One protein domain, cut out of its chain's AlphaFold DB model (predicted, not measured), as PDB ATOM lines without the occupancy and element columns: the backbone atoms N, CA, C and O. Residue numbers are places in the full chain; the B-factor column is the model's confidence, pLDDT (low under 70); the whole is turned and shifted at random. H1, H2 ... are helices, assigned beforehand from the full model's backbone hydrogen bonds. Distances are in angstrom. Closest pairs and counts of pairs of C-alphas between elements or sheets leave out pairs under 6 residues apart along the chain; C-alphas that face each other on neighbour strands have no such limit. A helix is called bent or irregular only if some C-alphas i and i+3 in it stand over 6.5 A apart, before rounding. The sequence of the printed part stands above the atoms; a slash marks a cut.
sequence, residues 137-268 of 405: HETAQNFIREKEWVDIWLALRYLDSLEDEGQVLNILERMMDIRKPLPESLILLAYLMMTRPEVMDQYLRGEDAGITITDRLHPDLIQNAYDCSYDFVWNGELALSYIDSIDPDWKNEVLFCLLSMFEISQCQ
ATOM      1  N   HIS A 137       8.720  41.187 -46.667       93.38
ATOM      2  CA  HIS A 137       9.157  40.129 -45.749       93.38
ATOM      3  C   HIS A 137       8.015  39.239 -45.248       93.38
ATOM      4  O   HIS A 137       8.172  38.024 -45.198       93.38
ATOM      5  N   GLU A 138       6.859  39.818 -44.913       92.06
ATOM      6  CA  GLU A 138       5.722  39.062 -44.378       92.06
ATOM      7  C   GLU A 138       5.209  38.005 -45.370       92.06
ATOM      8  O   GLU A 138       5.030  36.843 -45.002       92.06
ATOM      9  N   THR A 139       5.016  38.371 -46.641       92.75
ATOM     10  CA  THR A 139       4.505  37.430 -47.647       92.75
ATOM     11  C   THR A 139       5.558  36.425 -48.091       92.75
ATOM     12  O   THR A 139       5.215  35.258 -48.269       92.75
ATOM     13  N   ALA A 140       6.832  36.818 -48.179       93.31
ATOM     14  CA  ALA A 140       7.931  35.892 -48.460       93.31
ATOM     15  C   ALA A 140       8.102  34.839 -47.351       93.31
ATOM     16  O   ALA A 140       8.274  33.652 -47.622       93.31
ATOM     17  N   GLN A 141       7.991  35.249 -46.085       93.50
ATOM     18  CA  GLN A 141       8.045  34.323 -44.952       93.50
ATOM     19  C   GLN A 141       6.832  33.396 -44.911       93.50
ATOM     20  O   GLN A 141       6.975  32.220 -44.587       93.50
ATOM     21  N   ASN A 142       5.632  33.890 -45.232       92.12
ATOM     22  CA  ASN A 142       4.454  33.030 -45.376       92.12
ATOM     23  C   ASN A 142       4.657  32.003 -46.495       92.12
ATOM     24  O   ASN A 142       4.426  30.820 -46.274       92.12
ATOM     25  N   PHE A 143       5.172  32.437 -47.647       92.25
ATOM     26  CA  PHE A 143       5.466  31.566 -48.780       92.25
ATOM     27  C   PHE A 143       6.408  30.414 -48.396       92.25
ATOM     28  O   PHE A 143       6.027  29.254 -48.539       92.25
ATOM     29  N   ILE A 144       7.578  30.713 -47.817       92.25
ATOM     30  CA  ILE A 144       8.555  29.684 -47.414       92.25
ATOM     31  C   ILE A 144       7.983  28.729 -46.347       92.25
ATOM     32  O   ILE A 144       8.286  27.538 -46.354       92.25
ATOM     33  N   ARG A 145       7.140  29.224 -45.431       90.56
ATOM     34  CA  ARG A 145       6.543  28.422 -44.344       90.56
ATOM     35  C   ARG A 145       5.380  27.528 -44.771       90.56
ATOM     36  O   ARG A 145       4.981  26.642 -44.011       90.56
ATOM     37  N   GLU A 146       4.762  27.795 -45.912       88.50
ATOM     38  CA  GLU A 146       3.539  27.100 -46.331       88.50
ATOM     39  C   GLU A 146       3.750  26.188 -47.535       88.50
ATOM     40  O   GLU A 146       3.002  25.223 -47.710       88.50
ATOM     41  N   LYS A 147       4.759  26.467 -48.359       84.81
ATOM     42  CA  LYS A 147       5.035  25.698 -49.569       84.81
ATOM     43  C   LYS A 147       5.885  24.472 -49.254       84.81
ATOM     44  O   LYS A 147       6.960  24.570 -48.681       84.81
ATOM     45  N   GLU A 148       5.397  23.307 -49.677       78.50
ATOM     46  CA  GLU A 148       6.136  22.042 -49.564       78.50
ATOM     47  C   GLU A 148       7.364  21.991 -50.485       78.50
ATOM     48  O   GLU A 148       8.307  21.270 -50.179       78.50
ATOM     49  N   TRP A 149       7.332  22.748 -51.588       75.81
ATOM     50  CA  TRP A 149       8.370  22.805 -52.614       75.81
ATOM     51  C   TRP A 149       8.751  24.264 -52.847       75.81
ATOM     52  O   TRP A 149       7.920  25.054 -53.299       75.81
ATOM     53  N   VAL A 150       9.981  24.602 -52.477       82.44
ATOM     54  CA  VAL A 150      10.659  25.878 -52.750       82.44
ATOM     55  C   VAL A 150      12.133  25.543 -52.931       82.44
ATOM     56  O   VAL A 150      12.637  24.709 -52.170       82.44
ATOM     57  N   ASP A 151      12.832  26.193 -53.852       85.56
ATOM     58  CA  ASP A 151      14.287  26.105 -53.959       85.56
ATOM     59  C   ASP A 151      14.921  26.328 -52.573       85.56
ATOM     60  O   ASP A 151      14.770  27.372 -51.923       85.56
ATOM     61  N   ILE A 152      15.583  25.279 -52.079       88.31
ATOM     62  CA  ILE A 152      16.141  25.253 -50.734       88.31
ATOM     63  C   ILE A 152      17.267  26.277 -50.580       88.31
ATOM     64  O   ILE A 152      17.326  26.957 -49.559       88.31
ATOM     65  N   TRP A 153      18.109  26.454 -51.596       88.75
ATOM     66  CA  TRP A 153      19.264  27.348 -51.559       88.75
ATOM     67  C   TRP A 153      18.837  28.807 -51.573       88.75
ATOM     68  O   TRP A 153      19.376  29.638 -50.840       88.75
ATOM     69  N   LEU A 154      17.823  29.124 -52.369       87.31
ATOM     70  CA  LEU A 154      17.185  30.433 -52.363       87.31
ATOM     71  C   LEU A 154      16.525  30.728 -51.004       87.31
ATOM     72  O   LEU A 154      16.703  31.824 -50.465       87.31
ATOM     73  N   ALA A 155      15.847  29.748 -50.398       91.31
ATOM     74  CA  ALA A 155      15.271  29.917 -49.068       91.31
ATOM     75  C   ALA A 155      16.352  30.152 -47.997       91.31
ATOM     76  O   ALA A 155      16.198  31.057 -47.179       91.31
ATOM     77  N   LEU A 156      17.460  29.398 -48.020       92.62
ATOM     78  CA  LEU A 156      18.578  29.584 -47.088       92.62
ATOM     79  C   LEU A 156      19.225  30.971 -47.221       92.62
ATOM     80  O   LEU A 156      19.387  31.659 -46.215       92.62
ATOM     81  N   ARG A 157      19.491  31.434 -48.452       89.81
ATOM     82  CA  ARG A 157      20.001  32.797 -48.705       89.81
ATOM     83  C   ARG A 157      19.076  33.873 -48.144       89.81
ATOM     84  O   ARG A 157      19.538  34.878 -47.606       89.81
ATOM     85  N   TYR A 158      17.763  33.671 -48.245       92.00
ATOM     86  CA  TYR A 158      16.809  34.590 -47.636       92.00
ATOM     87  C   TYR A 158      16.875  34.565 -46.106       92.00
ATOM     88  O   TYR A 158      16.830  35.627 -45.487       92.00
ATOM     89  N   LEU A 159      17.008  33.393 -45.479       93.81
ATOM     90  CA  LEU A 159      17.148  33.294 -44.023       93.81
ATOM     91  C   LEU A 159      18.400  34.014 -43.505       93.81
ATOM     92  O   LEU A 159      18.322  34.654 -42.458       93.81
ATOM     93  N   ASP A 160      19.503  34.000 -44.258       91.50
ATOM     94  CA  ASP A 160      20.721  34.760 -43.930       91.50
ATOM     95  C   ASP A 160      20.499  36.284 -43.934       91.50
ATOM     96  O   ASP A 160      21.242  37.026 -43.293       91.50
ATOM     97  N   SER A 161      19.461  36.763 -44.630       89.69
ATOM     98  CA  SER A 161      19.102  38.185 -44.691       89.69
ATOM     99  C   SER A 161      18.233  38.661 -43.519       89.69
ATOM    100  O   SER A 161      18.019  39.866 -43.367       89.69
ATOM    101  N   LEU A 162      17.709  37.744 -42.698       92.12
ATOM    102  CA  LEU A 162      16.819  38.073 -41.586       92.12
ATOM    103  C   LEU A 162      17.609  38.381 -40.309       92.12
ATOM    104  O   LEU A 162      18.466  37.612 -39.885       92.12
ATOM    105  N   GLU A 163      17.268  39.494 -39.659       88.94
ATOM    106  CA  GLU A 163      17.915  39.922 -38.410       88.94
ATOM    107  C   GLU A 163      17.321  39.250 -37.155       88.94
ATOM    108  O   GLU A 163      18.002  39.136 -36.136       88.94
ATOM    109  N   ASP A 164      16.052  38.827 -37.196       91.62
ATOM    110  CA  ASP A 164      15.358  38.226 -36.050       91.62
ATOM    111  C   ASP A 164      15.604  36.711 -35.991       91.62
ATOM    112  O   ASP A 164      15.034  35.927 -36.754       91.62
ATOM    113  N   GLU A 165      16.441  36.293 -35.044       89.88
ATOM    114  CA  GLU A 165      16.795  34.889 -34.830       89.88
ATOM    115  C   GLU A 165      15.583  34.008 -34.491       89.88
ATOM    116  O   GLU A 165      15.451  32.911 -35.034       89.88
ATOM    117  N   GLY A 166      14.655  34.489 -33.656       91.12
ATOM    118  CA  GLY A 166      13.466  33.718 -33.285       91.12
ATOM    119  C   GLY A 166      12.551  33.473 -34.485       91.12
ATOM    120  O   GLY A 166      11.943  32.409 -34.619       91.12
ATOM    121  N   GLN A 167      12.497  34.439 -35.402       92.31
ATOM    122  CA  GLN A 167      11.800  34.291 -36.672       92.31
ATOM    123  C   GLN A 167      12.487  33.282 -37.599       92.31
ATOM    124  O   GLN A 167      11.791  32.462 -38.198       92.31
ATOM    125  N   VAL A 168      13.820  33.299 -37.700       93.94
ATOM    126  CA  VAL A 168      14.562  32.308 -38.496       93.94
ATOM    127  C   VAL A 168      14.308  30.894 -37.976       93.94
ATOM    128  O   VAL A 168      13.951  30.020 -38.765       93.94
ATOM    129  N   LEU A 169      14.407  30.676 -36.659       93.88
ATOM    130  CA  LEU A 169      14.139  29.368 -36.048       93.88
ATOM    131  C   LEU A 169      12.703  28.899 -36.314       93.88
ATOM    132  O   LEU A 169      12.497  27.746 -36.688       93.88
ATOM    133  N   ASN A 170      11.714  29.797 -36.223       93.06
ATOM    134  CA  ASN A 170      10.324  29.467 -36.542       93.06
ATOM    135  C   ASN A 170      10.130  29.044 -38.007       93.06
ATOM    136  O   ASN A 170       9.350  28.133 -38.288       93.06
ATOM    137  N   ILE A 171      10.809  29.711 -38.946       93.62
ATOM    138  CA  ILE A 171      10.739  29.356 -40.367       93.62
ATOM    139  C   ILE A 171      11.433  28.012 -40.608       93.62
ATOM    140  O   ILE A 171      10.849  27.158 -41.270       93.62
ATOM    141  N   LEU A 172      12.622  27.795 -40.035       93.00
ATOM    142  CA  LEU A 172      13.366  26.538 -40.155       93.00
ATOM    143  C   LEU A 172      12.583  25.342 -39.608       93.00
ATOM    144  O   LEU A 172      12.455  24.341 -40.311       93.00
ATOM    145  N   GLU A 173      12.017  25.459 -38.402       92.38
ATOM    146  CA  GLU A 173      11.127  24.444 -37.814       92.38
ATOM    147  C   GLU A 173      10.016  24.079 -38.796       92.38
ATOM    148  O   GLU A 173       9.798  22.912 -39.129       92.38
ATOM    149  N   ARG A 174       9.360  25.104 -39.345       92.00
ATOM    150  CA  ARG A 174       8.249  24.891 -40.258       92.00
ATOM    151  C   ARG A 174       8.677  24.244 -41.574       92.00
ATOM    152  O   ARG A 174       7.959  23.378 -42.070       92.00
ATOM    153  N   MET A 175       9.815  24.645 -42.135       92.00
ATOM    154  CA  MET A 175      10.366  24.047 -43.351       92.00
ATOM    155  C   MET A 175      10.714  22.570 -43.138       92.00
ATOM    156  O   MET A 175      10.374  21.750 -43.990       92.00
ATOM    157  N   MET A 176      11.320  22.219 -41.998       89.38
ATOM    158  CA  MET A 176      11.640  20.829 -41.647       89.38
ATOM    159  C   MET A 176      10.382  19.960 -41.496       89.38
ATOM    160  O   MET A 176      10.386  18.794 -41.883       89.38
ATOM    161  N   ASP A 177       9.282  20.524 -40.992       87.38
ATOM    162  CA  ASP A 177       8.017  19.799 -40.834       87.38
ATOM    163  C   ASP A 177       7.292  19.510 -42.160       87.38
ATOM    164  O   ASP A 177       6.703  18.435 -42.344       87.38
ATOM    165  N   ILE A 178       7.268  20.483 -43.077       84.31
ATOM    166  CA  ILE A 178       6.453  20.395 -44.300       84.31
ATOM    167  C   ILE A 178       7.194  19.750 -45.469       84.31
ATOM    168  O   ILE A 178       6.557  19.047 -46.258       84.31
ATOM    169  N   ARG A 179       8.513  19.951 -45.589       76.88
ATOM    170  CA  ARG A 179       9.284  19.457 -46.735       76.88
ATOM    171  C   ARG A 179       9.347  17.942 -46.723       76.88
ATOM    172  O   ARG A 179       9.605  17.314 -45.699       76.88
ATOM    173  N   LYS A 180       9.020  17.341 -47.864       69.31
ATOM    174  CA  LYS A 180       8.824  15.891 -47.995       69.31
ATOM    175  C   LYS A 180      10.120  15.111 -48.222       69.31
ATOM    176  O   LYS A 180      10.205  14.011 -47.669       69.31
ATOM    177  N   PRO A 181      11.107  15.602 -48.993       81.12
ATOM    178  CA  PRO A 181      12.320  14.834 -49.226       81.12
ATOM    179  C   PRO A 181      13.244  14.800 -48.001       81.12
ATOM    180  O   PRO A 181      13.539  15.833 -47.399       81.12
ATOM    181  N   LEU A 182      13.757  13.610 -47.660       86.81
ATOM    182  CA  LEU A 182      14.787  13.462 -46.623       86.81
ATOM    183  C   LEU A 182      16.042  14.307 -46.929       86.81
ATOM    184  O   LEU A 182      16.482  15.001 -46.016       86.81
ATOM    185  N   PRO A 183      16.587  14.335 -48.167       90.50
ATOM    186  CA  PRO A 183      17.740  15.178 -48.492       90.50
ATOM    187  C   PRO A 183      17.554  16.656 -48.118       90.50
ATOM    188  O   PRO A 183      18.419  17.232 -47.471       90.50
ATOM    189  N   GLU A 184      16.402  17.263 -48.413       89.88
ATOM    190  CA  GLU A 184      16.151  18.664 -48.041       89.88
ATOM    191  C   GLU A 184      16.109  18.874 -46.522       89.88
ATOM    192  O   GLU A 184      16.602  19.883 -46.017       89.88
ATOM    193  N   SER A 185      15.570  17.906 -45.774       91.31
ATOM    194  CA  SER A 185      15.576  17.955 -44.306       91.31
ATOM    195  C   SER A 185      17.004  17.906 -43.746       91.31
ATOM    196  O   SER A 185      17.302  18.571 -42.758       91.31
ATOM    197  N   LEU A 186      17.902  17.162 -44.400       94.25
ATOM    198  CA  LEU A 186      19.322  17.093 -44.041       94.25
ATOM    199  C   LEU A 186      20.076  18.389 -44.378       94.25
ATOM    200  O   LEU A 186      20.951  18.780 -43.607       94.25
ATOM    201  N   ILE A 187      19.716  19.080 -45.469       95.44
ATOM    202  CA  ILE A 187      20.254  20.415 -45.801       95.44
ATOM    203  C   ILE A 187      19.849  21.427 -44.727       95.44
ATOM    204  O   ILE A 187      20.690  22.176 -44.235       95.44
ATOM    205  N   LEU A 188      18.576  21.428 -44.318       94.94
ATOM    206  CA  LEU A 188      18.089  22.305 -43.248       94.94
ATOM    207  C   LEU A 188      18.769  22.018 -41.911       94.94
ATOM    208  O   LEU A 188      19.123  22.951 -41.192       94.94
ATOM    209  N   LEU A 189      18.987  20.738 -41.600       95.88
ATOM    210  CA  LEU A 189      19.724  20.331 -40.411       95.88
ATOM    211  C   LEU A 189      21.173  20.836 -40.450       95.88
ATOM    212  O   LEU A 189      21.646  21.419 -39.475       95.88
ATOM    213  N   ALA A 190      21.860  20.651 -41.580       97.00
ATOM    214  CA  ALA A 190      23.217  21.141 -41.796       97.00
ATOM    215  C   ALA A 190      23.301  22.668 -41.643       97.00
ATOM    216  O   ALA A 190      24.169  23.171 -40.928       97.00
ATOM    217  N   TYR A 191      22.356  23.393 -42.248       96.81
ATOM    218  CA  TYR A 191      22.248  24.840 -42.116       96.81
ATOM    219  C   TYR A 191      22.072  25.260 -40.656       96.81
ATOM    220  O   TYR A 191      22.833  26.098 -40.174       96.81
ATOM    221  N   LEU A 192      21.132  24.650 -39.925       95.94
ATOM    222  CA  LEU A 192      20.883  24.944 -38.512       95.94
ATOM    223  C   LEU A 192      22.130  24.704 -37.648       95.94
ATOM    224  O   LEU A 192      22.500  25.577 -36.865       95.94
ATOM    225  N   MET A 193      22.806  23.565 -37.825       96.19
ATOM    226  CA  MET A 193      24.037  23.231 -37.099       96.19
ATOM    227  C   MET A 193      25.154  24.241 -37.335       96.19
ATOM    228  O   MET A 193      25.817  24.638 -36.384       96.19
ATOM    229  N   MET A 194      25.351  24.675 -38.578       94.81
ATOM    230  CA  MET A 194      26.406  25.631 -38.904       94.81
ATOM    231  C   MET A 194      26.124  27.041 -38.408       94.81
ATOM    232  O   MET A 194      27.033  27.754 -37.994       94.81
ATOM    233  N   THR A 195      24.876  27.479 -38.531       93.19
ATOM    234  CA  THR A 195      24.532  28.891 -38.355       93.19
ATOM    235  C   THR A 195      24.030  29.214 -36.953       93.19
ATOM    236  O   THR A 195      24.061  30.377 -36.560       93.19
ATOM    237  N   ARG A 196      23.567  28.206 -36.198       94.31
ATOM    238  CA  ARG A 196      23.126  28.324 -34.800       94.31
ATOM    239  C   ARG A 196      23.640  27.139 -33.957       94.31
ATOM    240  O   ARG A 196      22.846  26.351 -33.433       94.31
ATOM    241  N   PRO A 197      24.965  26.978 -33.804       94.12
ATOM    242  CA  PRO A 197      25.533  25.829 -33.103       94.12
ATOM    243  C   PRO A 197      25.192  25.771 -31.612       94.12
ATOM    244  O   PRO A 197      25.068  24.679 -31.054       94.12
ATOM    245  N   GLU A 198      24.978  26.922 -30.971       94.94
ATOM    246  CA  GLU A 198      24.521  27.021 -29.583       94.94
ATOM    247  C   GLU A 198      23.108  26.452 -29.404       94.94
ATOM    248  O   GLU A 198      22.841  25.765 -28.419       94.94
ATOM    249  N   VAL A 199      22.213  26.716 -30.364       94.75
ATOM    250  CA  VAL A 199      20.839  26.189 -30.371       94.75
ATOM    251  C   VAL A 199      20.869  24.666 -30.481       94.75
ATOM    252  O   VAL A 199      20.158  23.977 -29.752       94.75
ATOM    253  N   MET A 200      21.744  24.125 -31.333       95.62
ATOM    254  CA  MET A 200      21.913  22.677 -31.463       95.62
ATOM    255  C   MET A 200      22.491  22.021 -30.205       95.62
ATOM    256  O   MET A 200      21.996  20.974 -29.793       95.62
ATOM    257  N   ASP A 201      23.480  22.636 -29.551       94.62
ATOM    258  CA  ASP A 201      24.032  22.132 -28.283       94.62
ATOM    259  C   ASP A 201      22.962  22.102 -27.173       94.62
ATOM    260  O   ASP A 201      22.846  21.117 -26.440       94.62
ATOM    261  N   GLN A 202      22.117  23.137 -27.086       94.94
ATOM    262  CA  GLN A 202      20.973  23.167 -26.165       94.94
ATOM    263  C   GLN A 202      19.948  22.071 -26.489       94.94
ATOM    264  O   GLN A 202      19.533  21.331 -25.593       94.94
ATOM    265  N   TYR A 203      19.579  21.927 -27.766       95.06
ATOM    266  CA  TYR A 203      18.630  20.913 -28.224       95.06
ATOM    267  C   TYR A 203      19.097  19.497 -27.855       95.06
ATOM    268  O   TYR A 203      18.344  18.729 -27.254       95.06
ATOM    269  N   LEU A 204      20.362  19.165 -28.132       94.19
ATOM    270  CA  LEU A 204      20.928  17.837 -27.860       94.19
ATOM    271  C   LEU A 204      21.050  17.529 -26.360       94.19
ATOM    272  O   LEU A 204      20.972  16.370 -25.951       94.19
ATOM    273  N   ARG A 205      21.169  18.555 -25.511       94.00
ATOM    274  CA  ARG A 205      21.119  18.413 -24.044       94.00
ATOM    275  C   ARG A 205      19.699  18.275 -23.489       94.00
ATOM    276  O   ARG A 205      19.543  18.024 -22.292       94.00
ATOM    277  N   GLY A 206      18.674  18.416 -24.331       90.88
ATOM    278  CA  GLY A 206      17.271  18.424 -23.921       90.88
ATOM    279  C   GLY A 206      16.857  19.709 -23.197       90.88
ATOM    280  O   GLY A 206      15.944  19.676 -22.369       90.88
ATOM    281  N   GLU A 207      17.552  20.818 -23.460       93.25
ATOM    282  CA  GLU A 207      17.209  22.154 -22.966       93.25
ATOM    283  C   GLU A 207      16.180  22.837 -23.892       93.25
ATOM    284  O   GLU A 207      15.897  22.365 -24.995       93.25
ATOM    285  N   ASP A 208      15.582  23.942 -23.437       90.25
ATOM    286  CA  ASP A 208      14.661  24.738 -24.261       90.25
ATOM    287  C   ASP A 208      15.454  25.579 -25.273       90.25
ATOM    288  O   ASP A 208      15.911  26.677 -24.956       90.25
ATOM    289  N   ALA A 209      15.633  25.025 -26.473       89.38
ATOM    290  CA  ALA A 209      16.397  25.624 -27.566       89.38
ATOM    291  C   ALA A 209      15.566  26.570 -28.458       89.38
ATOM    292  O   ALA A 209      16.083  27.119 -29.427       89.38
ATOM    293  N   GLY A 210      14.263  26.736 -28.188       88.25
ATOM    294  CA  GLY A 210      13.378  27.556 -29.026       88.25
ATOM    295  C   GLY A 210      13.107  26.993 -30.430       88.25
ATOM    296  O   GLY A 210      12.576  27.714 -31.272       88.25
ATOM    297  N   ILE A 211      13.452  25.724 -30.676       91.38
ATOM    298  CA  ILE A 211      13.179  25.001 -31.919       91.38
ATOM    299  C   ILE A 211      12.767  23.559 -31.627       91.38
ATOM    300  O   ILE A 211      13.345  22.895 -30.762       91.38
ATOM    301  N   THR A 212      11.789  23.058 -32.378       89.75
ATOM    302  CA  THR A 212      11.463  21.628 -32.421       89.75
ATOM    303  C   THR A 212      11.930  21.039 -33.746       89.75
ATOM    304  O   THR A 212      11.576  21.535 -34.810       89.75
ATOM    305  N   ILE A 213      12.722  19.968 -33.700       87.81
ATOM    306  CA  ILE A 213      13.099  19.224 -34.909       87.81
ATOM    307  C   ILE A 213      12.076  18.112 -35.141       87.81
ATOM    308  O   ILE A 213      11.683  17.412 -34.205       87.81
ATOM    309  N   THR A 214      11.651  17.974 -36.396       83.31
ATOM    310  CA  THR A 214      10.671  16.983 -36.852       83.31
ATOM    311  C   THR A 214      11.044  15.549 -36.448       83.31
ATOM    312  O   THR A 214      12.211  15.158 -36.471       83.31
ATOM    313  N   ASP A 215      10.037  14.722 -36.155       83.31
ATOM    314  CA  ASP A 215      10.201  13.300 -35.818       83.31
ATOM    315  C   ASP A 215      10.673  12.434 -37.001       83.31
ATOM    316  O   ASP A 215      11.018  11.263 -36.827       83.31
ATOM    317  N   ARG A 216      10.723  13.014 -38.207       83.62
ATOM    318  CA  ARG A 216      11.290  12.384 -39.406       83.62
ATOM    319  C   ARG A 216      12.802  12.210 -39.328       83.62
ATOM    320  O   ARG A 216      13.329  11.298 -39.963       83.62
ATOM    321  N   LEU A 217      13.491  13.073 -38.585       90.25
ATOM    322  CA  LEU A 217      14.922  12.958 -38.345       90.25
ATOM    323  C   LEU A 217      15.127  12.229 -37.019       90.25
ATOM    324  O   LEU A 217      14.711  12.695 -35.960       90.25
ATOM    325  N   HIS A 218      15.748  11.052 -37.079       92.50
ATOM    326  CA  HIS A 218      15.991  10.260 -35.879       92.50
ATOM    327  C   HIS A 218      16.947  11.012 -34.930       92.50
ATOM    328  O   HIS A 218      17.964  11.520 -35.400       92.50
ATOM    329  N   PRO A 219      16.704  11.055 -33.606       93.12
ATOM    330  CA  PRO A 219      17.592  11.754 -32.672       93.12
ATOM    331  C   PRO A 219      19.056  11.303 -32.757       93.12
ATOM    332  O   PRO A 219      19.955  12.138 -32.757       93.12
ATOM    333  N   ASP A 220      19.296   9.996 -32.914       95.44
ATOM    334  CA  ASP A 220      20.656   9.456 -33.069       95.44
ATOM    335  C   ASP A 220      21.345   9.945 -34.354       95.44
ATOM    336  O   ASP A 220      22.549  10.180 -34.344       95.44
ATOM    337  N   LEU A 221      20.590  10.163 -35.439       96.38
ATOM    338  CA  LEU A 221      21.118  10.767 -36.664       96.38
ATOM    339  C   LEU A 221      21.532  12.222 -36.414       96.38
ATOM    340  O   LEU A 221      22.618  12.627 -36.816       96.38
ATOM    341  N   ILE A 222      20.681  12.994 -35.733       96.56
ATOM    342  CA  ILE A 222      20.962  14.397 -35.395       96.56
ATOM    343  C   ILE A 222      22.239  14.483 -34.549       96.56
ATOM    344  O   ILE A 222      23.134  15.263 -34.870       96.56
ATOM    345  N   GLN A 223      22.345  13.654 -33.506       96.56
ATOM    346  CA  GLN A 223      23.532  13.589 -32.655       96.56
ATOM    347  C   GLN A 223      24.772  13.176 -33.458       96.56
ATOM    348  O   GLN A 223      25.804  13.830 -33.352       96.56
ATOM    349  N   ASN A 224      24.682  12.136 -34.295       97.38
ATOM    350  CA  ASN A 224      25.836  11.656 -35.053       97.38
ATOM    351  C   ASN A 224      26.332  12.683 -36.081       97.38
ATOM    352  O   ASN A 224      27.539  12.889 -36.203       97.38
ATOM    353  N   ALA A 225      25.418  13.373 -36.769       97.38
ATOM    354  CA  ALA A 225      25.763  14.470 -37.668       97.38
ATOM    355  C   ALA A 225      26.413  15.644 -36.915       97.38
ATOM    356  O   ALA A 225      27.417  16.182 -37.388       97.38
ATOM    357  N   TYR A 226      25.908  16.002 -35.728       95.94
ATOM    358  CA  TYR A 226      26.513  17.036 -34.883       95.94
ATOM    359  C   TYR A 226      27.925  16.650 -34.426       95.94
ATOM    360  O   TYR A 226      28.860  17.426 -34.595       95.94
ATOM    361  N   ASP A 227      28.115  15.428 -33.925       95.38
ATOM    362  CA  ASP A 227      29.414  14.947 -33.440       95.38
ATOM    363  C   ASP A 227      30.462  14.885 -34.562       95.38
ATOM    364  O   ASP A 227      31.621  15.251 -34.356       95.38
ATOM    365  N   CYS A 228      30.065  14.461 -35.766       97.06
ATOM    366  CA  CYS A 228      30.960  14.403 -36.925       97.06
ATOM    367  C   CYS A 228      31.330  15.791 -37.462       97.06
ATOM    368  O   CYS A 228      32.400  15.961 -38.041       97.06
ATOM    369  N   SER A 229      30.456  16.782 -37.284       96.25
ATOM    370  CA  SER A 229      30.665  18.149 -37.768       96.25
ATOM    371  C   SER A 229      31.169  19.115 -36.694       96.25
ATOM    372  O   SER A 229      31.493  20.252 -37.023       96.25
ATOM    373  N   TYR A 230      31.287  18.682 -35.436       94.50
ATOM    374  CA  TYR A 230      31.554  19.549 -34.288       94.50
ATOM    375  C   TYR A 230      32.762  20.473 -34.492       94.50
ATOM    376  O   TYR A 230      32.656  21.688 -34.324       94.50
ATOM    377  N   ASP A 231      33.906  19.914 -34.898       92.62
ATOM    378  CA  ASP A 231      35.123  20.702 -35.109       92.62
ATOM    379  C   ASP A 231      34.962  21.711 -36.247       92.62
ATOM    380  O   ASP A 231      35.455  22.833 -36.145       92.62
ATOM    381  N   PHE A 232      34.222  21.353 -37.296       95.62
ATOM    382  CA  PHE A 232      33.946  22.264 -38.399       95.62
ATOM    383  C   PHE A 232      33.041  23.412 -37.956       95.62
ATOM    384  O   PHE A 232      33.348  24.576 -38.193       95.62
ATOM    385  N   VAL A 233      31.961  23.083 -37.259       94.44
ATOM    386  CA  VAL A 233      30.962  24.039 -36.789       94.44
ATOM    387  C   VAL A 233      31.566  25.067 -35.823       94.44
ATOM    388  O   VAL A 233      31.270  26.255 -35.925       94.44
ATOM    389  N   TRP A 234      32.446  24.641 -34.914       93.75
ATOM    390  CA  TRP A 234      33.026  25.526 -33.898       93.75
ATOM    391  C   TRP A 234      34.368  26.153 -34.287       93.75
ATOM    392  O   TRP A 234      34.685  27.249 -33.818       93.75
ATOM    393  N   ASN A 235      35.168  25.480 -35.118       91.56
ATOM    394  CA  ASN A 235      36.531  25.913 -35.448       91.56
ATOM    395  C   ASN A 235      36.725  26.261 -36.933       91.56
ATOM    396  O   ASN A 235      37.796  26.742 -37.299       91.56
ATOM    397  N   GLY A 236      35.722  26.038 -37.787       90.94
ATOM    398  CA  GLY A 236      35.783  26.300 -39.228       90.94
ATOM    399  C   GLY A 236      36.558  25.256 -40.037       90.94
ATOM    400  O   GLY A 236      36.734  25.429 -41.241       90.94
ATOM    401  N   GLU A 237      37.018  24.169 -39.410       92.00
ATOM    402  CA  GLU A 237      37.821  23.126 -40.054       92.00
ATOM    403  C   GLU A 237      37.253  21.731 -39.772       92.00
ATOM    404  O   GLU A 237      37.128  21.318 -38.620       92.00
ATOM    405  N   LEU A 238      36.947  20.972 -40.830       94.75
ATOM    406  CA  LEU A 238      36.585  19.564 -40.688       94.75
ATOM    407  C   LEU A 238      37.840  18.738 -40.374       94.75
ATOM    408  O   LEU A 238      38.773  18.671 -41.177       94.75
ATOM    409  N   ALA A 239      37.860  18.087 -39.213       92.19
ATOM    410  CA  ALA A 239      38.952  17.211 -38.807       92.19
ATOM    411  C   ALA A 239      38.785  15.811 -39.406       92.19
ATOM    412  O   ALA A 239      37.712  15.232 -39.299       92.19
ATOM    413  N   LEU A 240      39.859  15.208 -39.938       91.62
ATOM    414  CA  LEU A 240      39.844  13.844 -40.508       91.62
ATOM    415  C   LEU A 240      39.278  12.770 -39.561       91.62
ATOM    416  O   LEU A 240      38.790  11.747 -40.025       91.62
ATOM    417  N   SER A 241      39.327  12.996 -38.246       90.75
ATOM    418  CA  SER A 241      38.744  12.103 -37.240       90.75
ATOM    419  C   SER A 241      37.222  11.981 -37.322       90.75
ATOM    420  O   SER A 241      36.686  11.061 -36.711       90.75
ATOM    421  N   TYR A 242      36.523  12.843 -38.075       92.56
ATOM    422  CA  TYR A 242      35.071  12.734 -38.261       92.56
ATOM    423  C   TYR A 242      34.662  11.331 -38.727       92.56
ATOM    424  O   TYR A 242      33.649  10.808 -38.279       92.56
ATOM    425  N   ILE A 243      35.482  10.697 -39.575       92.56
ATOM    426  CA  ILE A 243      35.201   9.380 -40.153       92.56
ATOM    427  C   ILE A 243      35.066   8.287 -39.088       92.56
ATOM    428  O   ILE A 243      34.270   7.366 -39.254       92.56
ATOM    429  N   ASP A 244      35.823   8.401 -37.993       90.75
ATOM    430  CA  ASP A 244      35.812   7.444 -36.887       90.75
ATOM    431  C   ASP A 244      34.580   7.630 -35.988       90.75
ATOM    432  O   ASP A 244      34.202   6.714 -35.255       90.75
ATOM    433  N   SER A 245      33.953   8.807 -36.059       91.12
ATOM    434  CA  SER A 245      32.738   9.158 -35.327       91.12
ATOM    435  C   SER A 245      31.461   8.799 -36.087       91.12
ATOM    436  O   SER A 245      30.396   8.782 -35.472       91.12
ATOM    437  N   ILE A 246      31.533   8.499 -37.390       95.88
ATOM    438  CA  ILE A 246      30.344   8.153 -38.182       95.88
ATOM    439  C   ILE A 246      29.773   6.812 -37.717       95.88
ATOM    440  O   ILE A 246      30.437   5.775 -37.788       95.88
ATOM    441  N   ASP A 247      28.500   6.821 -37.328       95.56
ATOM    442  CA  ASP A 247      27.730   5.601 -37.124       95.56
ATOM    443  C   ASP A 247      27.437   4.952 -38.492       95.56
ATOM    444  O   ASP A 247      26.845   5.597 -39.367       95.56
ATOM    445  N   PRO A 248      27.828   3.683 -38.722       94.62
ATOM    446  CA  PRO A 248      27.560   2.987 -39.977       94.62
ATOM    447  C   PRO A 248      26.085   2.962 -40.394       94.62
ATOM    448  O   PRO A 248      25.820   2.926 -41.598       94.62
ATOM    449  N   ASP A 249      25.150   2.985 -39.440       95.19
ATOM    450  CA  ASP A 249      23.711   2.963 -39.723       95.19
ATOM    451  C   ASP A 249      23.208   4.306 -40.287       95.19
ATOM    452  O   ASP A 249      22.226   4.323 -41.029       95.19
ATOM    453  N   TRP A 250      23.919   5.406 -40.005       95.56
ATOM    454  CA  TRP A 250      23.586   6.779 -40.419       95.56
ATOM    455  C   TRP A 250      24.579   7.375 -41.424       95.56
ATOM    456  O   TRP A 250      24.522   8.562 -41.748       95.56
ATOM    457  N   LYS A 251      25.513   6.560 -41.931       96.38
ATOM    458  CA  LYS A 251      26.636   7.027 -42.753       96.38
ATOM    459  C   LYS A 251      26.202   7.870 -43.951       96.38
ATOM    460  O   LYS A 251      26.887   8.834 -44.286       96.38
ATOM    461  N   ASN A 252      25.117   7.503 -44.629       96.44
ATOM    462  CA  ASN A 252      24.724   8.181 -45.864       96.44
ATOM    463  C   ASN A 252      24.196   9.584 -45.570       96.44
ATOM    464  O   ASN A 252      24.598  10.550 -46.208       96.44
ATOM    465  N   GLU A 253      23.317   9.679 -44.582       96.94
ATOM    466  CA  GLU A 253      22.686  10.906 -44.133       96.94
ATOM    467  C   GLU A 253      23.721  11.866 -43.537       96.94
ATOM    468  O   GLU A 253      23.706  13.053 -43.852       96.94
ATOM    469  N   VAL A 254      24.676  11.351 -42.755       97.56
ATOM    470  CA  VAL A 254      25.769  12.150 -42.178       97.56
ATOM    471  C   VAL A 254      26.710  12.676 -43.258       97.56
ATOM    472  O   VAL A 254      27.026  13.863 -43.250       97.56
ATOM    473  N   LEU A 255      27.119  11.842 -44.222       98.00
ATOM    474  CA  LEU A 255      27.906  12.311 -45.371       98.00
ATOM    475  C   LEU A 255      27.148  13.388 -46.153       98.00
ATOM    476  O   LEU A 255      27.736  14.396 -46.528       98.00
ATOM    477  N   PHE A 256      25.840  13.215 -46.349       97.62
ATOM    478  CA  PHE A 256      25.019  14.190 -47.056       97.62
ATOM    479  C   PHE A 256      24.910  15.517 -46.285       97.62
ATOM    480  O   PHE A 256      25.043  16.583 -46.885       97.62
ATOM    481  N   CYS A 257      24.748  15.476 -44.957       97.00
ATOM    482  CA  CYS A 257      24.823  16.665 -44.106       97.00
ATOM    483  C   CYS A 257      26.184  17.358 -44.223       97.00
ATOM    484  O   CYS A 257      26.219  18.571 -44.386       97.00
ATOM    485  N   LEU A 258      27.292  16.613 -44.192       97.44
ATOM    486  CA  LEU A 258      28.633  17.182 -44.351       97.44
ATOM    487  C   LEU A 258      28.797  17.868 -45.717       97.44
ATOM    488  O   LEU A 258      29.231  19.015 -45.759       97.44
ATOM    489  N   LEU A 259      28.393  17.231 -46.821       97.12
ATOM    490  CA  LEU A 259      28.418  17.873 -48.145       97.12
ATOM    491  C   LEU A 259      27.536  19.128 -48.195       97.12
ATOM    492  O   LEU A 259      27.940  20.141 -48.759       97.12
ATOM    493  N   SER A 260      26.372  19.094 -47.542       96.69
ATOM    494  CA  SER A 260      25.499  20.268 -47.415       96.69
ATOM    495  C   SER A 260      26.197  21.398 -46.659       96.69
ATOM    496  O   SER A 260      26.120  22.549 -47.067       96.69
ATOM    497  N   MET A 261      26.917  21.081 -45.579       96.38
ATOM    498  CA  MET A 261      27.680  22.067 -44.816       96.38
ATOM    499  C   MET A 261      28.815  22.688 -45.633       96.38
ATOM    500  O   MET A 261      29.040  23.900 -45.580       96.38
ATOM    501  N   PHE A 262      29.518  21.864 -46.410       95.12
ATOM    502  CA  PHE A 262      30.531  22.337 -47.342       95.12
ATOM    503  C   PHE A 262      29.930  23.353 -48.326       95.12
ATOM    504  O   PHE A 262      30.418  24.479 -48.393       95.12
ATOM    505  N   GLU A 263      28.819  23.001 -48.979       92.50
ATOM    506  CA  GLU A 263      28.128  23.867 -49.945       92.50
ATOM    507  C   GLU A 263      27.623  25.172 -49.310       92.50
ATOM    508  O   GLU A 263      27.807  26.250 -49.867       92.50
ATOM    509  N   ILE A 264      27.035  25.118 -48.113       91.88
ATOM    510  CA  ILE A 264      26.551  26.323 -47.414       91.88
ATOM    511  C   ILE A 264      27.720  27.246 -47.052       91.88
ATOM    512  O   ILE A 264      27.620  28.464 -47.176       91.88
ATOM    513  N   SER A 265      28.825  26.673 -46.573       91.12
ATOM    514  CA  SER A 265      29.967  27.451 -46.082       91.12
ATOM    515  C   SER A 265      30.840  28.026 -47.190       91.12
ATOM    516  O   SER A 265      31.540  29.010 -46.944       91.12
ATOM    517  N   GLN A 266      30.852  27.386 -48.366       86.69
ATOM    518  CA  GLN A 266      31.777  27.686 -49.465       86.69
ATOM    519  C   GLN A 266      33.239  27.760 -48.974       86.69
ATOM    520  O   GLN A 266      34.033  28.602 -49.405       86.69
ATOM    521  N   CYS A 267      33.590  26.913 -47.998       89.50
ATOM    522  CA  CYS A 267      34.936  26.871 -47.439       89.50
ATOM    523  C   CYS A 267      35.930  26.216 -48.411       89.50
ATOM    524  O   CYS A 267      35.561  25.557 -49.383       89.50
ATOM    525  N   GLN A 268      37.226  26.398 -48.156       88.50
ATOM    526  CA  GLN A 268      38.257  25.781 -48.989       88.50
ATOM    527  C   GLN A 268      38.252  24.256 -48.841       88.50
ATOM    528  O   GLN A 268      38.110  23.722 -47.736       88.50
TER     529      GLN A 268
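What this domain is: This is residues 137 to 268 of the 405 residues of an uncharacterized protein of Spirochaetaceae bacterium (UniProt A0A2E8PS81). H4 runs through the middle of a helical body, with H1, H2 and H3 grouped toward one end and H6, H7 and H8 toward the other. H3 packs on one side of H4, H6 and H8 on the other, and H1 and H7 are the far ends. The printed part has 132 residues with eight named helices, H1 to H8 in chain order, and no named strand: all helix. It is compact, with a radius of gyration of the C-alphas of 14.2 A and spans of 45 by 31 by 27 A.

Where its parts are: H1 is residues 137 to 146, from C-alpha 137 at (9.157, 40.129, -45.749). H2 is 152 to 160, H3 165 to 178 (20.2 A), H4 182 to 195 (20.0 A) and H5 197 to 204. H6, 219 to 235 (23.8 A), is irregular, C-alphas 228 and 231 being 7.8 A apart, with a kink of 55 degrees near residue 229. H7 is 242 to 245; H8, 251 to 265 (21.0 A), ends at C-alpha 265 (29.967, 27.451, -46.082).

How they stand to each other: H1 touches H3, closest C-alphas Arg 145 and Arg 174, 5.7 A. H2 is close to but not clearly touching H3, Leu 159 to Val 168 6.2 A between C-alphas. H3, with residues 172 to 176 alone, touches H4 in a hairpin, C-alphas 176 and 185 5.6 A apart. H4 touches H8, C-alphas 190 and 257 5.3 A apart, at a steep tilt of 52 degrees. The hub H6 touches H4, H7, H8 and, only just, with 3 pairs of C-alphas within 8 A, H5; its closest C-alphas to H7 are Cys 228 and Tyr 242, 4.6 A. Every O i to N i+4 pair is within hydrogen-bond range in H1 to H5 and H8, 11 of 13 in H6; H7 is too short for one.

The domain as a whole: The farthest C-alphas, of Thr 139 and Asp 244, are 44.7 A apart. The printed part has no cut; the link H5 to H6, residues 205 to 218, is long. Mean pLDDT of the printed part is 92.0; residue 180 is under 70.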